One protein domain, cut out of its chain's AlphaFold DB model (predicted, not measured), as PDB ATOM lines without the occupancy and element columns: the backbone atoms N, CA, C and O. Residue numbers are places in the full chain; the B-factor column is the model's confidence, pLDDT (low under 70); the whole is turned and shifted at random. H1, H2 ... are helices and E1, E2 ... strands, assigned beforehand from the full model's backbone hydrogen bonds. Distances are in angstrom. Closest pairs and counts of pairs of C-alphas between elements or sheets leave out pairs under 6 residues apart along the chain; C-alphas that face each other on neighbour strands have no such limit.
ATOM      1  N   THR A  93      32.452 -37.011  17.919       88.69
ATOM      2  CA  THR A  93      32.131 -36.861  16.492       88.69
ATOM      3  C   THR A  93      33.393 -36.616  15.665       88.69
ATOM      4  O   THR A  93      33.578 -37.235  14.619       88.69
ATOM      5  N   ARG A  94      34.294 -35.750  16.147       90.25
ATOM      6  CA  ARG A  94      35.590 -35.497  15.501       90.25
ATOM      7  C   ARG A  94      36.475 -36.740  15.518       90.25
ATOM      8  O   ARG A  94      37.092 -37.044  14.503       90.25
ATOM      9  N   ILE A  95      36.517 -37.456  16.641       91.81
ATOM     10  CA  ILE A  95      37.312 -38.683  16.791       91.81
ATOM     11  C   ILE A  95      36.886 -39.735  15.761       91.81
ATOM     12  O   ILE A  95      37.725 -40.261  15.033       91.81
ATOM     13  N   LEU A  96      35.582 -39.997  15.653       92.38
ATOM     14  CA  LEU A  96      35.038 -40.962  14.697       92.38
ATOM     15  C   LEU A  96      35.303 -40.531  13.251       92.38
ATOM     16  O   LEU A  96      35.809 -41.328  12.462       92.38
ATOM     17  N   LYS A  97      35.080 -39.252  12.926       91.69
ATOM     18  CA  LYS A  97      35.353 -38.718  11.587       91.69
ATOM     19  C   LYS A  97      36.823 -38.869  11.185       91.69
ATOM     20  O   LYS A  97      37.107 -39.267  10.060       91.69
ATOM     21  N   ASN A  98      37.755 -38.599  12.099       93.62
ATOM     22  CA  ASN A  98      39.192 -38.768  11.857       93.62
ATOM     23  C   ASN A  98      39.588 -40.238  11.635       93.62
ATOM     24  O   ASN A  98      40.602 -40.507  10.996       93.62
ATOM     25  N   ALA A  99      38.793 -41.179  12.145       93.75
ATOM     26  CA  ALA A  99      38.950 -42.609  11.908       93.75
ATOM     27  C   ALA A  99      38.218 -43.107  10.645       93.75
ATOM     28  O   ALA A  99      38.191 -44.310  10.404       93.75
ATOM     29  N   GLY A 100      37.615 -42.214   9.849       93.38
ATOM     30  CA  GLY A 100      36.835 -42.583   8.663       93.38
ATOM     31  C   GLY A 100      35.445 -43.145   8.978       93.38
ATOM     32  O   GLY A 100      34.818 -43.733   8.104       93.38
ATOM     33  N   ILE A 101      34.960 -42.972  10.209       91.56
ATOM     34  CA  ILE A 101      33.646 -43.435  10.658       91.56
ATOM     35  C   ILE A 101      32.685 -42.244  10.622       91.56
ATOM     36  O   ILE A 101      32.728 -41.366  11.487       91.56
ATOM     37  N   ASP A 102      31.813 -42.212   9.618       86.94
ATOM     38  CA  ASP A 102      30.809 -41.164   9.432       86.94
ATOM     39  C   ASP A 102      29.398 -41.720   9.652       86.94
ATOM     40  O   ASP A 102      29.000 -42.719   9.060       86.94
ATOM     41  N   ALA A 103      28.602 -41.057  10.489       78.50
ATOM     42  CA  ALA A 103      27.206 -41.437  10.660       78.50
ATOM     43  C   ALA A 103      26.370 -41.167   9.395       78.50
ATOM     44  O   ALA A 103      25.352 -41.820   9.193       78.50
ATOM     45  N   LEU A 104      26.771 -40.212   8.548       77.94
ATOM     46  CA  LEU A 104      25.973 -39.709   7.424       77.94
ATOM     47  C   LEU A 104      25.995 -40.593   6.174       77.94
ATOM     48  O   LEU A 104      25.118 -40.434   5.326       77.94
ATOM     49  N   ASN A 105      26.952 -41.512   6.048       80.75
ATOM     50  CA  ASN A 105      27.064 -42.373   4.867       80.75
ATOM     51  C   ASN A 105      26.103 -43.579   4.891       80.75
ATOM     52  O   ASN A 105      25.926 -44.235   3.868       80.75
ATOM     53  N   GLY A 106      25.451 -43.853   6.029       76.94
ATOM     54  CA  GLY A 106      24.523 -44.977   6.187       76.94
ATOM     55  C   GLY A 106      25.196 -46.353   6.257       76.94
ATOM     56  O   GLY A 106      24.505 -47.368   6.156       76.94
ATOM     57  N   GLU A 107      26.517 -46.402   6.425       85.19
ATOM     58  CA  GLU A 107      27.278 -47.646   6.501       85.19
ATOM     59  C   GLU A 107      27.185 -48.319   7.876       85.19
ATOM     60  O   GLU A 107      26.915 -47.699   8.912       85.19
ATOM     61  N   LYS A 108      27.443 -49.632   7.869       92.38
ATOM     62  CA  LYS A 108      27.645 -50.435   9.074       92.38
ATOM     63  C   LYS A 108      29.121 -50.457   9.428       92.38
ATOM     64  O   LYS A 108      29.950 -50.767   8.582       92.38
ATOM     65  N   TYR A 109      29.418 -50.265  10.704       93.44
ATOM     66  CA  TYR A 109      30.775 -50.312  11.234       93.44
ATOM     67  C   TYR A 109      30.945 -51.495  12.171       93.44
ATOM     68  O   TYR A 109      30.020 -51.854  12.904       93.44
ATOM     69  N   LEU A 110      32.139 -52.082  12.181       94.00
ATOM     70  CA  LEU A 110      32.507 -53.023  13.229       94.00
ATOM     71  C   LEU A 110      32.495 -52.295  14.577       94.00
ATOM     72  O   LEU A 110      33.087 -51.226  14.735       94.00
ATOM     73  N   LEU A 111      31.849 -52.901  15.573       92.75
ATOM     74  CA  LEU A 111      31.839 -52.388  16.941       92.75
ATOM     75  C   LEU A 111      33.269 -52.193  17.467       92.75
ATOM     76  O   LEU A 111      33.552 -51.191  18.124       92.75
ATOM     77  N   SER A 112      34.172 -53.125  17.142       92.69
ATOM     78  CA  SER A 112      35.589 -53.057  17.506       92.69
ATOM     79  C   SER A 112      36.281 -51.819  16.952       92.69
ATOM     80  O   SER A 112      37.093 -51.229  17.662       92.69
ATOM     81  N   ASP A 113      35.952 -51.398  15.733       94.44
ATOM     82  CA  ASP A 113      36.608 -50.267  15.072       94.44
ATOM     83  C   ASP A 113      36.161 -48.952  15.708       94.44
ATOM     84  O   ASP A 113      36.992 -48.112  16.050       94.44
ATOM     85  N   VAL A 114      34.858 -48.820  15.980       93.75
ATOM     86  CA  VAL A 114      34.286 -47.669  16.699       93.75
ATOM     87  C   VAL A 114      34.889 -47.555  18.103       93.75
ATOM     88  O   VAL A 114      35.352 -46.484  18.498       93.75
ATOM     89  N   VAL A 115      34.930 -48.659  18.857       94.31
ATOM     90  CA  VAL A 115      35.516 -48.696  20.208       94.31
ATOM     91  C   VAL A 115      37.010 -48.371  20.171       94.31
ATOM     92  O   VAL A 115      37.483 -47.599  21.005       94.31
ATOM     93  N   SER A 116      37.753 -48.916  19.205       94.44
ATOM     94  CA  SER A 116      39.201 -48.707  19.080       94.44
ATOM     95  C   SER A 116      39.543 -47.276  18.680       94.44
ATOM     96  O   SER A 116      40.474 -46.702  19.243       94.44
ATOM     97  N   ALA A 117      38.778 -46.672  17.767       95.88
ATOM     98  CA  ALA A 117      38.943 -45.276  17.373       95.88
ATOM     99  C   ALA A 117      38.792 -44.338  18.576       95.88
ATOM    100  O   ALA A 117      39.655 -43.496  18.824       95.88
ATOM    101  N   ILE A 118      37.737 -44.539  19.374       92.69
ATOM    102  CA  ILE A 118      37.501 -43.742  20.580       92.69
ATOM    103  C   ILE A 118      38.594 -43.995  21.610       92.69
ATOM    104  O   ILE A 118      39.170 -43.039  22.113       92.69
ATOM    105  N   LYS A 119      38.934 -45.259  21.891       94.75
ATOM    106  CA  LYS A 119      39.974 -45.601  22.868       94.75
ATOM    107  C   LYS A 119      41.325 -44.982  22.520       94.75
ATOM    108  O   LYS A 119      42.017 -44.508  23.414       94.75
ATOM    109  N   LYS A 120      41.693 -44.979  21.237       96.56
ATOM    110  CA  LYS A 120      42.966 -44.437  20.751       96.56
ATOM    111  C   LYS A 120      43.105 -42.936  21.017       96.56
ATOM    112  O   LYS A 120      44.194 -42.505  21.374       96.56
ATOM    113  N   ASP A 121      42.037 -42.162  20.834       95.06
ATOM    114  CA  ASP A 121      42.071 -40.699  20.991       95.06
ATOM    115  C   ASP A 121      41.714 -40.256  22.423       95.06
ATOM    116  O   ASP A 121      42.413 -39.450  23.029       95.06
ATOM    117  N   PHE A 122      40.673 -40.856  23.013       91.75
ATOM    118  CA  PHE A 122      40.219 -40.562  24.377       91.75
ATOM    119  C   PHE A 122      41.155 -41.120  25.462       91.75
ATOM    120  O   PHE A 122      41.198 -40.590  26.570       91.75
ATOM    121  N   GLY A 123      41.886 -42.198  25.167       94.62
ATOM    122  CA  GLY A 123      42.770 -42.886  26.114       94.62
ATOM    123  C   GLY A 123      42.073 -43.910  27.015       94.62
ATOM    124  O   GLY A 123      42.721 -44.490  27.883       94.62
ATOM    125  N   ALA A 124      40.773 -44.156  26.820       91.12
ATOM    126  CA  ALA A 124      39.997 -45.115  27.602       91.12
ATOM    127  C   ALA A 124      38.861 -45.764  26.793       91.12
ATOM    128  O   ALA A 124      38.357 -45.201  25.821       91.12
ATOM    129  N   THR A 125      38.449 -46.963  27.195       89.25
ATOM    130  CA  THR A 125      37.392 -47.741  26.544       89.25
ATOM    131  C   THR A 125      36.004 -47.145  26.844       89.25
ATOM    132  O   THR A 125      35.603 -47.092  28.014       89.25
ATOM    133  N   PRO A 126      35.237 -46.726  25.813       89.88
ATOM    134  CA  PRO A 126      33.861 -46.260  25.977       89.88
ATOM    135  C   PRO A 126      32.884 -47.425  26.189       89.88
ATOM    136  O   PRO A 126      33.189 -48.579  25.885       89.88
ATOM    137  N   LEU A 127      31.664 -47.109  26.624       85.56
ATOM    138  CA  LEU A 127      30.531 -48.035  26.643       85.56
ATOM    139  C   LEU A 127      29.492 -47.616  25.597       85.56
ATOM    140  O   LEU A 127      29.007 -46.484  25.618       85.56
ATOM    141  N   LEU A 128      29.124 -48.535  24.705       86.75
ATOM    142  CA  LEU A 128      28.062 -48.329  23.722       86.75
ATOM    143  C   LEU A 128      26.813 -49.110  24.130       86.75
ATOM    144  O   LEU A 128      26.894 -50.274  24.516       86.75
ATOM    145  N   VAL A 129      25.656 -48.468  24.003       83.88
ATOM    146  CA  VAL A 129      24.343 -49.087  24.194       83.88
ATOM    147  C   VAL A 129      23.618 -49.068  22.861       83.88
ATOM    148  O   VAL A 129      23.389 -48.003  22.282       83.88
ATOM    149  N   CYS A 130      23.235 -50.247  22.381       86.75
ATOM    150  CA  CYS A 130      22.548 -50.403  21.107       86.75
ATOM    151  C   CYS A 130      21.101 -50.855  21.287       86.75
ATOM    152  O   CYS A 130      20.744 -51.535  22.245       86.75
ATOM    153  N   LYS A 131      20.273 -50.526  20.297       85.75
ATOM    154  CA  LYS A 131      18.915 -51.045  20.145       85.75
ATOM    155  C   LYS A 131      18.698 -51.392  18.681       85.75
ATOM    156  O   LYS A 131      18.923 -50.555  17.813       85.75
ATOM    157  N   LYS A 132      18.284 -52.633  18.402       87.44
ATOM    158  CA  LYS A 132      18.085 -53.147  17.030       87.44
ATOM    159  C   LYS A 132      19.302 -52.914  16.106       87.44
ATOM    160  O   LYS A 132      19.148 -52.576  14.940       87.44
ATOM    161  N   GLY A 133      20.516 -53.046  16.645       85.31
ATOM    162  CA  GLY A 133      21.766 -52.842  15.900       85.31
ATOM    163  C   GLY A 133      22.152 -51.388  15.612       85.31
ATOM    164  O   GLY A 133      23.193 -51.156  15.007       85.31
ATOM    165  N   SER A 134      21.370 -50.408  16.071       87.88
ATOM    166  CA  SER A 134      21.717 -48.987  15.997       87.88
ATOM    167  C   SER A 134      22.179 -48.470  17.359       87.88
ATOM    168  O   SER A 134      21.535 -48.747  18.380       87.88
ATOM    169  N   VAL A 135      23.281 -47.718  17.384       88.00
ATOM    170  CA  VAL A 135      23.801 -47.078  18.602       88.00
ATOM    171  C   VAL A 135      22.781 -46.063  19.112       88.00
ATOM    172  O   VAL A 135      22.373 -45.162  18.389       88.00
ATOM    173  N   GLN A 136      22.366 -46.203  20.368       85.19
ATOM    174  CA  GLN A 136      21.462 -45.263  21.035       85.19
ATOM    175  C   GLN A 136      22.232 -44.315  21.946       85.19
ATOM    176  O   GLN A 136      21.978 -43.112  21.967       85.19
ATOM    177  N   GLU A 137      23.200 -44.860  22.683       84.19
ATOM    178  CA  GLU A 137      24.029 -44.098  23.602       84.19
ATOM    179  C   GLU A 137      25.485 -44.520  23.480       84.19
ATOM    180  O   GLU A 137      25.809 -45.696  23.309       84.19
ATOM    181  N   LEU A 138      26.355 -43.529  23.616       88.50
ATOM    182  CA  LEU A 138      27.791 -43.688  23.720       88.50
ATOM    183  C   LEU A 138      28.206 -42.960  24.986       88.50
ATOM    184  O   LEU A 138      27.907 -41.778  25.153       88.50
ATOM    185  N   ARG A 139      28.848 -43.689  25.889       88.44
ATOM    186  CA  ARG A 139      29.254 -43.202  27.200       88.44
ATOM    187  C   ARG A 139      30.771 -43.229  27.278       88.44
ATOM    188  O   ARG A 139      31.392 -44.253  27.000       88.44
ATOM    189  N   ILE A 140      31.343 -42.101  27.672       89.88
ATOM    190  CA  ILE A 140      32.743 -41.977  28.072       89.88
ATOM    191  C   ILE A 140      32.783 -41.768  29.582       89.88
ATOM    192  O   ILE A 140      31.894 -41.127  30.143       89.88
ATOM    193  N   CYS A 141      33.771 -42.354  30.247       89.38
ATOM    194  CA  CYS A 141      33.833 -42.377  31.700       89.38
ATOM    195  C   CYS A 141      35.044 -41.607  32.206       89.38
ATOM    196  O   CYS A 141      36.110 -41.601  31.591       89.38
ATOM    197  N   PHE A 142      34.869 -40.990  33.369       88.81
ATOM    198  CA  PHE A 142      35.899 -40.207  34.031       88.81
ATOM    199  C   PHE A 142      36.086 -40.665  35.473       88.81
ATOM    200  O   PHE A 142      35.167 -41.204  36.102       88.81
ATOM    201  N   TYR A 143      37.289 -40.459  35.998       88.06
ATOM    202  CA  TYR A 143      37.506 -40.392  37.439       88.06
ATOM    203  C   TYR A 143      36.945 -39.076  37.998       88.06
ATOM    204  O   TYR A 143      36.550 -38.179  37.254       88.06
ATOM    205  N   LYS A 144      36.923 -38.948  39.330       86.00
ATOM    206  CA  LYS A 144      36.460 -37.725  40.011       86.00
ATOM    207  C   LYS A 144      37.339 -36.500  39.722       86.00
ATOM    208  O   LYS A 144      36.885 -35.386  39.917       86.00
ATOM    209  N   ASP A 145      38.566 -36.699  39.242       88.50
ATOM    210  CA  ASP A 145      39.466 -35.635  38.775       88.50
ATOM    211  C   ASP A 145      39.315 -35.343  37.266       88.50
ATOM    212  O   ASP A 145      40.170 -34.694  36.663       88.50
ATOM    213  N   PHE A 146      38.243 -35.849  36.647       89.44
ATOM    214  CA  PHE A 146      37.908 -35.685  35.230       89.44
ATOM    215  C   PHE A 146      38.951 -36.229  34.243       89.44
ATOM    216  O   PHE A 146      38.934 -35.890  33.052       89.44
ATOM    217  N   LYS A 147      39.843 -37.118  34.696       92.12
ATOM    218  CA  LYS A 147      40.712 -37.880  33.796       92.12
ATOM    219  C   LYS A 147      39.945 -39.040  33.154       92.12
ATOM    220  O   LYS A 147      39.140 -39.675  33.846       92.12
ATOM    221  N   PRO A 148      40.176 -39.321  31.856       92.62
ATOM    222  CA  PRO A 148      39.588 -40.468  31.173       92.62
ATOM    223  C   PRO A 148      39.826 -41.771  31.935       92.62
ATOM    224  O   PRO A 148      40.912 -41.998  32.471       92.62
ATOM    225  N   ARG A 149      38.810 -42.634  31.974       91.69
ATOM    226  CA  ARG A 149      38.916 -43.990  32.516       91.69
ATOM    227  C   ARG A 149      38.033 -44.953  31.747       91.69
ATOM    228  O   ARG A 149      37.008 -44.549  31.197       91.69
ATOM    229  N   ASP A 150      38.387 -46.232  31.781       88.81
ATOM    230  CA  ASP A 150      37.564 -47.269  31.169       88.81
ATOM    231  C   ASP A 150      36.168 -47.301  31.808       88.81
ATOM    232  O   ASP A 150      36.007 -47.291  33.039       88.81
ATOM    233  N   CYS A 151      35.138 -47.336  30.964       85.00
ATOM    234  CA  CYS A 151      33.782 -47.588  31.421       85.00
ATOM    235  C   CYS A 151      33.641 -49.047  31.864       85.00
ATOM    236  O   CYS A 151      34.048 -49.967  31.163       85.00
ATOM    237  N   VAL A 152      33.015 -49.260  33.021       78.56
ATOM    238  CA  VAL A 152      32.708 -50.605  33.522       78.56
ATOM    239  C   VAL A 152      31.280 -50.937  33.106       78.56
ATOM    240  O   VAL A 152      30.346 -50.218  33.466       78.56
ATOM    241  N   SER A 153      31.100 -52.008  32.335       66.44
ATOM    242  CA  SER A 153      29.779 -52.595  32.109       66.44
ATOM    243  C   SER A 153      29.280 -53.136  33.446       66.44
ATOM    244  O   SER A 153      29.994 -53.892  34.094       66.44
ATOM    245  N   GLY A 154      28.086 -52.742  33.891       51.44
ATOM    246  CA  GLY A 154      27.520 -53.116  35.197       51.44
ATOM    247  C   GLY A 154      27.152 -54.598  35.364       51.44
ATOM    248  O   GLY A 154      26.160 -54.900  36.016       51.44
ATOM    249  N   SER A 168      20.997 -55.308  25.810       52.44
ATOM    250  CA  SER A 168      21.809 -54.088  25.769       52.44
ATOM    251  C   SER A 168      23.154 -54.233  25.048       52.44
ATOM    252  O   SER A 168      23.841 -53.228  24.869       52.44
ATOM    253  N   SER A 169      23.547 -55.443  24.626       75.69
ATOM    254  CA  SER A 169      24.825 -55.646  23.939       75.69
ATOM    255  C   SER A 169      24.720 -55.256  22.467       75.69
ATOM    256  O   SER A 169      23.834 -55.715  21.743       75.69
ATOM    257  N   CYS A 170      25.638 -54.410  22.012       85.38
ATOM    258  CA  CYS A 170      25.780 -54.099  20.596       85.38
ATOM    259  C   CYS A 170      26.178 -55.356  19.796       85.38
ATOM    260  O   CYS A 170      27.004 -56.135  20.274       85.38
ATOM    261  N   PRO A 171      25.606 -55.578  18.596       92.00
ATOM    262  CA  PRO A 171      26.064 -56.631  17.688       92.00
ATOM    263  C   PRO A 171      27.454 -56.316  17.110       92.00
ATOM    264  O   PRO A 171      27.938 -55.192  17.224       92.00
ATOM    265  N   THR A 172      28.065 -57.292  16.427       92.62
ATOM    266  CA  THR A 172      29.379 -57.143  15.769       92.62
ATOM    267  C   THR A 172      29.426 -55.964  14.800       92.62
ATOM    268  O   THR A 172      30.418 -55.243  14.769       92.62
ATOM    269  N   TYR A 173      28.345 -55.751  14.045       93.44
ATOM    270  CA  TYR A 173      28.191 -54.625  13.128       93.44
ATOM    271  C   TYR A 173      27.070 -53.711  13.595       93.44
ATOM    272  O   TYR A 173      25.933 -54.157  13.762       93.44
ATOM    273  N   ILE A 174      27.380 -52.431  13.749       93.06
ATOM    274  CA  ILE A 174      26.468 -51.405  14.239       93.06
ATOM    275  C   ILE A 174      26.242 -50.318  13.196       93.06
ATOM    276  O   ILE A 174      27.114 -50.016  12.388       93.06
ATOM    277  N   ASN A 175      25.069 -49.698  13.260       91.38
ATOM    278  CA  ASN A 175      24.783 -48.451  12.563       91.38
ATOM    279  C   ASN A 175      24.918 -47.275  13.531       91.38
ATOM    280  O   ASN A 175      24.497 -47.366  14.691       91.38
ATOM    281  N   LEU A 176      25.434 -46.151  13.040       87.19
ATOM    282  CA  LEU A 176      25.357 -44.875  13.742       87.19
ATOM    283  C   LEU A 176      24.088 -44.137  13.295       87.19
ATOM    284  O   LEU A 176      23.856 -44.010  12.093       87.19
TER     285      LEU A 176
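Overview. This is residues 93 to 154 and 168 to 176 of the 197 residues of the protein "Ribonuclease 2" of Carex littledalei (UniProt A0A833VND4). What is the main picture? A two-stranded hairpin, E2 and E3, runs on one side of a small body and helix H2 on another, with the short strand pair E1 and E4 at one end and the loop of residues 140 to 154 reaching away at the other; H1 crosses H2. What is it made of? The 71 printed residues hold H1, E1, H2, E2, E3 and E4 in that order, mixed in class, with under half in named elements, and both two-stranded sheets, E2 - E3 and E1 - E4, are antiparallel. How large is it? It is compact, with a radius of gyration of the C-alphas of 12.1 A, spanning 37 by 28 by 15 A.

Arrangement. How do the strands pair? E2, residues 127 to 131, and E3, residues 134 to 139, form a hairpin, with N 129 and O 137 2.9 A apart. E1, residues 108 to 110, and E4, residues 173 to 175, are antiparallel, with N 174 and O 109 2.8 A apart. What joins the sheets? The closest C-alphas of E3 and E4, those of Ser 134 and Asn 175, are 4.6 A apart. Where are the helices? H1, residues 93 to 98, and H2, residues 111 to 122, touch about perpendicular at 81 degrees, closest at the C-alphas of Ile 95 and Ile 118, 6.3 A. H2 and E3 are apart. In both helices every O i to N i+4 pair is within hydrogen-bond range.

Along the chain. How long are the elements? H2 measures 16.3 A, E3 14.7 A, E2 13.6 A, H1 8.7 A, E4 7.1 A and E1 6.9 A. Where are the anchors? C-alpha 93 begins H1 at (32.131, -36.861, 16.492), and C-alpha 175 ends E4 at (24.783, -48.451, 12.563).

Size, cuts and confidence. Where is the cut? Residues 155 to 167 are not printed, and C-alphas 154 and 168 are 11.1 A apart. Is any link long? Of the links printed whole, none is long. Where is confidence low? Residues 153, 154 and 168 have pLDDT under 70.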